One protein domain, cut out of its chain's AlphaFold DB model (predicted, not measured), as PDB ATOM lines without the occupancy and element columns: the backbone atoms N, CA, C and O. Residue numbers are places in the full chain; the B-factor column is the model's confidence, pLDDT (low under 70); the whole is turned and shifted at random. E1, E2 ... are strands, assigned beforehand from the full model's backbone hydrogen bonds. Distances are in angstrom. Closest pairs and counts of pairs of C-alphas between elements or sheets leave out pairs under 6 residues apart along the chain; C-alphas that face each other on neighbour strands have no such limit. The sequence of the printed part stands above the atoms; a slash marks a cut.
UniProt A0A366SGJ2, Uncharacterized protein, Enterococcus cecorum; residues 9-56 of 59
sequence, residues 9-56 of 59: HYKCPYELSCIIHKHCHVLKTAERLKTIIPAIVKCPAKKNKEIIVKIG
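What this domain is: This is residues 9 to 56 of the 59 residues of an uncharacterized protein of Enterococcus cecorum (UniProt A0A366SGJ2). Two hairpins of strands make this small domain, the short E1 and E2 and the longer E3 and E4, partly one over the other and with few C-alpha pairs between them. The long loop of residues 12 to 24, which joins E1 to E2, and the tight turn from E3 to E4 lie at the same end of the longest axis, while the link from E2 to E3 runs round the other end. The printed part has 48 residues, with four named strands in the order E1, E2, E3, E4 and no named helix; each pair is a sheet of two antiparallel strands. The class is all strand, since the named elements are strands, though they hold 22 of the 48 residues, under half. The whole is compact, with a radius of gyration of the C-alphas of 10.6 A, and elongated, spanning 29 by 18 by 16 A.

How they stand to each other: E1, residues 9 to 11, and E2, residues 25 to 29, are antiparallel neighbours and form a hairpin, with 154 degrees between their directions. N 10 and O 27 are 2.9 A apart and N 26 and O 10 are 2.8 A apart, both within hydrogen-bond range. E3, residues 37 to 43, and E4, residues 49 to 55, form the second hairpin, antiparallel at 146 degrees. Here N 39 and O 53, 2.8 A apart, and N 51 and O 41, 2.9 A apart, are within hydrogen-bond range. Between the two sheets, the closest C-alphas of E1 and E4 are those of Tyr 10 and Ile 55, 6.1 A apart. For E2 and E3 they are those of Val 26 and Val 41, 6.6 A apart. For E2 and E4 they are those of Val 26 and Ile 55, 7.8 A apart. E1 and E3 are apart.

Where its parts are: E1 begins at C-alpha 9, at (-7.963, -168.548, -31.304), and is 6.3 A long from first to last C-alpha. E2 is 11.0 A long. E3 begins at C-alpha 37, at (-8.977, -160.211, -20.430), and is 17.1 A long. E4 is 17.6 A long and ends at C-alpha 55, at (-7.947, -165.230, -22.291).

The domain as a whole: The C-alphas of Lys 34 and Lys 47, the two farthest apart, are 30.8 A from each other. The printed part has no cut. The link from E1 to E2 is long, with 13 residues; that from E2 to E3 is short, with 7; that from E3 to E4 is tight, with 5. The mean pLDDT of the printed part is 73.4, and residues 14 to 25 of the model are under 70.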
ATOM      1  N   HIS A   9      -7.088-167.668 -32.067       76.38
ATOM      2  CA  HIS A   9      -7.963-168.548 -31.304       76.38
ATOM      3  C   HIS A   9      -7.461-168.654 -29.879       76.38
ATOM      4  O   HIS A   9      -6.368-169.162 -29.631       76.38
ATOM      5  N   TYR A  10      -8.292-168.226 -28.939       76.38
ATOM      6  CA  TYR A  10      -8.041-168.403 -27.519       76.38
ATOM      7  C   TYR A  10      -8.771-169.649 -27.043       76.38
ATOM      8  O   TYR A  10      -9.992-169.758 -27.177       76.38
ATOM      9  N   LYS A  11      -8.011-170.610 -26.520       72.25
ATOM     10  CA  LYS A  11      -8.546-171.854 -25.970       72.25
ATOM     11  C   LYS A  11      -9.025-171.667 -24.536       72.25
ATOM     12  O   LYS A  11      -8.595-170.758 -23.829       72.25
ATOM     13  N   CYS A  12      -9.911-172.556 -24.106       73.88
ATOM     14  CA  CYS A  12     -10.340-172.621 -22.718       73.88
ATOM     15  C   CYS A  12      -9.191-173.098 -21.818       73.88
ATOM     16  O   CYS A  12      -8.639-174.164 -22.090       73.88
ATOM     17  N   PRO A  13      -8.880-172.401 -20.707       70.19
ATOM     18  CA  PRO A  13      -7.873-172.870 -19.748       70.19
ATOM     19  C   PRO A  13      -8.273-174.196 -19.086       70.19
ATOM     20  O   PRO A  13      -7.429-174.929 -18.581       70.19
ATOM     21  N   TYR A  14      -9.561-174.536 -19.123       67.69
ATOM     22  CA  TYR A  14     -10.089-175.790 -18.603       67.69
ATOM     23  C   TYR A  14     -10.118-176.916 -19.648       67.69
ATOM     24  O   TYR A  14     -10.744-177.929 -19.372       67.69
ATOM     25  N   GLU A  15      -9.485-176.782 -20.825       65.69
ATOM     26  CA  GLU A  15      -9.460-177.824 -21.880       65.69
ATOM     27  C   GLU A  15      -9.050-179.201 -21.327       65.69
ATOM     28  O   GLU A  15      -9.749-180.179 -21.569       65.69
ATOM     29  N   LEU A  16      -8.003-179.253 -20.496       62.00
ATOM     30  CA  LEU A  16      -7.494-180.480 -19.861       62.00
ATOM     31  C   LEU A  16      -8.445-181.095 -18.823       62.00
ATOM     32  O   LEU A  16      -8.366-182.283 -18.534       62.00
ATOM     33  N   SER A  17      -9.329-180.285 -18.239       63.75
ATOM     34  CA  SER A  17     -10.308-180.711 -17.229       63.75
ATOM     35  C   SER A  17     -11.732-180.779 -17.806       63.75
ATOM     36  O   SER A  17     -12.704-181.065 -17.105       63.75
ATOM     37  N   CYS A  18     -11.886-180.497 -19.103       65.00
ATOM     38  CA  CYS A  18     -13.167-180.462 -19.782       65.00
ATOM     39  C   CYS A  18     -13.509-181.864 -20.268       65.00
ATOM     40  O   CYS A  18     -12.944-182.337 -21.245       65.00
ATOM     41  N   ILE A  19     -14.496-182.496 -19.633       62.97
ATOM     42  CA  ILE A  19     -14.966-183.863 -19.930       62.97
ATOM     43  C   ILE A  19     -15.358-184.040 -21.409       62.97
ATOM     44  O   ILE A  19     -15.259-185.129 -21.960       62.97
ATOM     45  N   ILE A  20     -15.769-182.955 -22.076       64.38
ATOM     46  CA  ILE A  20     -16.160-182.984 -23.491       64.38
ATOM     47  C   ILE A  20     -14.933-183.112 -24.417       64.38
ATOM     48  O   ILE A  20     -15.106-183.447 -25.582       64.38
ATOM     49  N   HIS A  21     -13.705-182.901 -23.913       55.44
ATOM     50  CA  HIS A  21     -12.403-183.161 -24.560       55.44
ATOM     51  C   HIS A  21     -12.242-182.638 -25.995       55.44
ATOM     52  O   HIS A  21     -11.327-183.031 -26.716       55.44
ATOM     53  N   LYS A  22     -13.144-181.761 -26.438       53.84
ATOM     54  CA  LYS A  22     -13.260-181.353 -27.826       53.84
ATOM     55  C   LYS A  22     -13.878-179.953 -27.900       53.84
ATOM     56  O   LYS A  22     -15.044-179.751 -27.585       53.84
ATOM     57  N   HIS A  23     -13.075-179.001 -28.379       55.47
ATOM     58  CA  HIS A  23     -13.523-177.802 -29.102       55.47
ATOM     59  C   HIS A  23     -13.974-176.581 -28.279       55.47
ATOM     60  O   HIS A  23     -14.673-175.721 -28.815       55.47
ATOM     61  N   CYS A  24     -13.551-176.413 -27.022       64.00
ATOM     62  CA  CYS A  24     -13.796-175.144 -26.318       64.00
ATOM     63  C   CYS A  24     -12.848-174.031 -26.825       64.00
ATOM     64  O   CYS A  24     -11.935-173.607 -26.116       64.00
ATOM     65  N   HIS A  25     -13.061-173.561 -28.058       66.81
ATOM     66  CA  HIS A  25     -12.545-172.275 -28.529       66.81
ATOM     67  C   HIS A  25     -13.353-171.185 -27.826       66.81
ATOM     68  O   HIS A  25     -14.562-171.080 -28.012       66.81
ATOM     69  N   VAL A  26     -12.697-170.417 -26.966       70.69
ATOM     70  CA  VAL A  26     -13.349-169.448 -26.079       70.69
ATOM     71  C   VAL A  26     -13.553-168.114 -26.773       70.69
ATOM     72  O   VAL A  26     -14.576-167.469 -26.569       70.69
ATOM     73  N   LEU A  27     -12.610-167.701 -27.615       75.88
ATOM     74  CA  LEU A  27     -12.748-166.465 -28.368       75.88
ATOM     75  C   LEU A  27     -11.964-166.549 -29.672       75.88
ATOM     76  O   LEU A  27     -10.836-167.049 -29.697       75.88
ATOM     77  N   LYS A  28     -12.560-166.028 -30.742       76.19
ATOM     78  CA  LYS A  28     -11.868-165.731 -31.993       76.19
ATOM     79  C   LYS A  28     -11.758-164.224 -32.119       76.19
ATOM     80  O   LYS A  28     -12.775-163.537 -32.060       76.19
ATOM     81  N   THR A  29     -10.551-163.716 -32.300       76.31
ATOM     82  CA  THR A  29     -10.334-162.285 -32.518       76.31
ATOM     83  C   THR A  29      -9.628-162.050 -33.842       76.31
ATOM     84  O   THR A  29      -8.828-162.868 -34.302       76.31
ATOM     85  N   ALA A  30      -9.937-160.907 -34.454       80.19
ATOM     86  CA  ALA A  30      -9.242-160.434 -35.647       80.19
ATOM     87  C   ALA A  30      -7.800-159.983 -35.340       80.19
ATOM     88  O   ALA A  30      -6.965-159.931 -36.235       80.19
ATOM     89  N   GLU A  31      -7.506-159.688 -34.070       79.12
ATOM     90  CA  GLU A  31      -6.209-159.200 -33.603       79.12
ATOM     91  C   GLU A  31      -5.752-159.956 -32.354       79.12
ATOM     92  O   GLU A  31      -6.573-160.407 -31.552       79.12
ATOM     93  N   ARG A  32      -4.437-160.082 -32.147       76.69
ATOM     94  CA  ARG A  32      -3.882-160.730 -30.952       76.69
ATOM     95  C   ARG A  32      -4.159-159.856 -29.725       76.69
ATOM     96  O   ARG A  32      -3.708-158.714 -29.658       76.69
ATOM     97  N   LEU A  33      -4.851-160.408 -28.734       77.56
ATOM     98  CA  LEU A  33      -5.006-159.814 -27.411       77.56
ATOM     99  C   LEU A  33      -3.624-159.530 -26.809       77.56
ATOM    100  O   LEU A  33      -2.839-160.448 -26.569       77.56
ATOM    101  N   LYS A  34      -3.351-158.244 -26.566       78.38
ATOM    102  CA  LYS A  34      -2.115-157.748 -25.934       78.38
ATOM    103  C   LYS A  34      -2.124-157.880 -24.409       78.38
ATOM    104  O   LYS A  34      -1.104-157.656 -23.773       78.38
ATOM    105  N   THR A  35      -3.277-158.205 -23.828       78.62
ATOM    106  CA  THR A  35      -3.477-158.347 -22.386       78.62
ATOM    107  C   THR A  35      -4.391-159.532 -22.093       78.62
ATOM    108  O   THR A  35      -5.137-159.981 -22.967       78.62
ATOM    109  N   ILE A  36      -4.327-160.036 -20.864       82.00
ATOM    110  CA  ILE A  36      -5.239-161.062 -20.371       82.00
ATOM    111  C   ILE A  36      -6.554-160.376 -20.002       82.00
ATOM    112  O   ILE A  36      -6.599-159.576 -19.069       82.00
ATOM    113  N   ILE A  37      -7.628-160.701 -20.720       82.06
ATOM    114  CA  ILE A  37      -8.977-160.211 -20.430       82.06
ATOM    115  C   ILE A  37      -9.835-161.322 -19.808       82.06
ATOM    116  O   ILE A  37      -9.728-162.485 -20.212       82.06
ATOM    117  N   PRO A  38     -10.697-161.002 -18.829       82.88
ATOM    118  CA  PRO A  38     -11.759-161.902 -18.413       82.88
ATOM    119  C   PRO A  38     -12.857-161.915 -19.487       82.88
ATOM    120  O   PRO A  38     -13.459-160.887 -19.784       82.88
ATOM    121  N   ALA A  39     -13.129-163.078 -20.064       79.94
ATOM    122  CA  ALA A  39     -14.229-163.310 -20.987       79.94
ATOM    123  C   ALA A  39     -15.293-164.183 -20.320       79.94
ATOM    124  O   ALA A  39     -14.976-165.178 -19.667       79.94
ATOM    125  N   ILE A  40     -16.561-163.816 -20.498       82.06
ATOM    126  CA  ILE A  40     -17.696-164.633 -20.071       82.06
ATOM    127  C   ILE A  40     -18.055-165.549 -21.232       82.06
ATOM    128  O   ILE A  40     -18.399-165.077 -22.314       82.06
ATOM    129  N   VAL A  41     -17.969-166.858 -21.017       77.69
ATOM    130  CA  VAL A  41     -18.319-167.853 -22.034       77.69
ATOM    131  C   VAL A  41     -19.245-168.912 -21.480       77.69
ATOM    132  O   VAL A  41     -19.170-169.290 -20.312       77.69
ATOM    133  N   LYS A  42     -20.113-169.429 -22.345       75.25
ATOM    134  CA  LYS A  42     -20.972-170.564 -22.018       75.25
ATOM    135  C   LYS A  42     -20.183-171.850 -22.195       75.25
ATOM    136  O   LYS A  42     -19.741-172.170 -23.296       75.25
ATOM    137  N   CYS A  43     -19.999-172.592 -21.109       76.25
ATOM    138  CA  CYS A  43     -19.292-173.864 -21.151       76.25
ATOM    139  C   CYS A  43     -20.290-175.023 -21.303       76.25
ATOM    140  O   CYS A  43     -21.062-175.280 -20.370       76.25
ATOM    141  N   PRO A  44     -20.265-175.779 -22.416       73.00
ATOM    142  CA  PRO A  44     -21.171-176.913 -22.606       73.00
ATOM    143  C   PRO A  44     -20.959-178.005 -21.546       73.00
ATOM    144  O   PRO A  44     -21.928-178.588 -21.064       73.00
ATOM    145  N   ALA A  45     -19.723-178.198 -21.064       72.69
ATOM    146  CA  ALA A  45     -19.408-179.163 -20.003       72.69
ATOM    147  C   ALA A  45     -20.016-178.801 -18.636       72.69
ATOM    148  O   ALA A  45     -20.180-179.665 -17.778       72.69
ATOM    149  N   LYS A  46     -20.393-177.534 -18.423       73.25
ATOM    150  CA  LYS A  46     -21.068-177.059 -17.206       73.25
ATOM    151  C   LYS A  46     -22.574-176.873 -17.421       73.25
ATOM    152  O   LYS A  46     -23.175-176.044 -16.744       73.25
ATOM    153  N   LYS A  47     -23.191-177.625 -18.343       75.62
ATOM    154  CA  LYS A  47     -24.606-177.471 -18.739       75.62
ATOM    155  C   LYS A  47     -24.904-176.077 -19.316       75.62
ATOM    156  O   LYS A  47     -25.895-175.456 -18.951       75.62
ATOM    157  N   ASN A  48     -24.019-175.570 -20.179       73.56
ATOM    158  CA  ASN A  48     -24.109-174.232 -20.788       73.56
ATOM    159  C   ASN A  48     -24.123-173.063 -19.789       73.56
ATOM    160  O   ASN A  48     -24.561-171.965 -20.132       73.56
ATOM    161  N   LYS A  49     -23.620-173.274 -18.567       78.50
ATOM    162  CA  LYS A  49     -23.433-172.188 -17.607       78.50
ATOM    163  C   LYS A  49     -22.385-171.200 -18.100       78.50
ATOM    164  O   LYS A  49     -21.371-171.587 -18.688       78.50
ATOM    165  N   GLU A  50     -22.643-169.935 -17.808       82.12
ATOM    166  CA  GLU A  50     -21.704-168.844 -18.015       82.12
ATOM    167  C   GLU A  50     -20.582-168.948 -16.986       82.12
ATOM    168  O   GLU A  50     -20.818-169.047 -15.781       82.12
ATOM    169  N   ILE A  51     -19.352-168.986 -17.480       78.88
ATOM    170  CA  ILE A  51     -18.140-169.012 -16.671       78.88
ATOM    171  C   ILE A  51     -17.221-167.885 -17.117       78.88
ATOM    172  O   ILE A  51     -17.169-167.536 -18.296       78.88
ATOM    173  N   ILE A  52     -16.475-167.336 -16.165       81.88
ATOM    174  CA  ILE A  52     -15.453-166.333 -16.442       81.88
ATOM    175  C   ILE A  52     -14.137-167.068 -16.685       81.88
ATOM    176  O   ILE A  52     -13.669-167.829 -15.836       81.88
ATOM    177  N   VAL A  53     -13.538-166.841 -17.846       78.50
ATOM    178  CA  VAL A  53     -12.244-167.401 -18.237       78.50
ATOM    179  C   VAL A  53     -11.291-166.279 -18.605       78.50
ATOM    180  O   VAL A  53     -11.679-165.289 -19.213       78.50
ATOM    181  N   LYS A  54     -10.026-166.424 -18.224       80.81
ATOM    182  CA  LYS A  54      -8.975-165.478 -18.595       80.81
ATOM    183  C   LYS A  54      -8.409-165.892 -19.951       80.81
ATOM    184  O   LYS A  54      -7.908-167.006 -20.074       80.81
ATOM    185  N   ILE A  55      -8.509-165.021 -20.952       79.19
ATOM    186  CA  ILE A  55      -7.947-165.230 -22.291       79.19
ATOM    187  C   ILE A  55      -6.947-164.127 -22.621       79.19
ATOM    188  O   ILE A  55      -7.191-162.953 -22.365       79.19
ATOM    189  N   GLY A  56      -5.810-164.496 -23.193       72.06
ATOM    190  CA  GLY A  56      -4.763-163.554 -23.570       72.06
ATOM    191  C   GLY A  56      -3.533-164.287 -24.078       72.06
ATOM    192  O   GLY A  56      -3.447-165.510 -23.969       72.06
TER     193      GLY A  56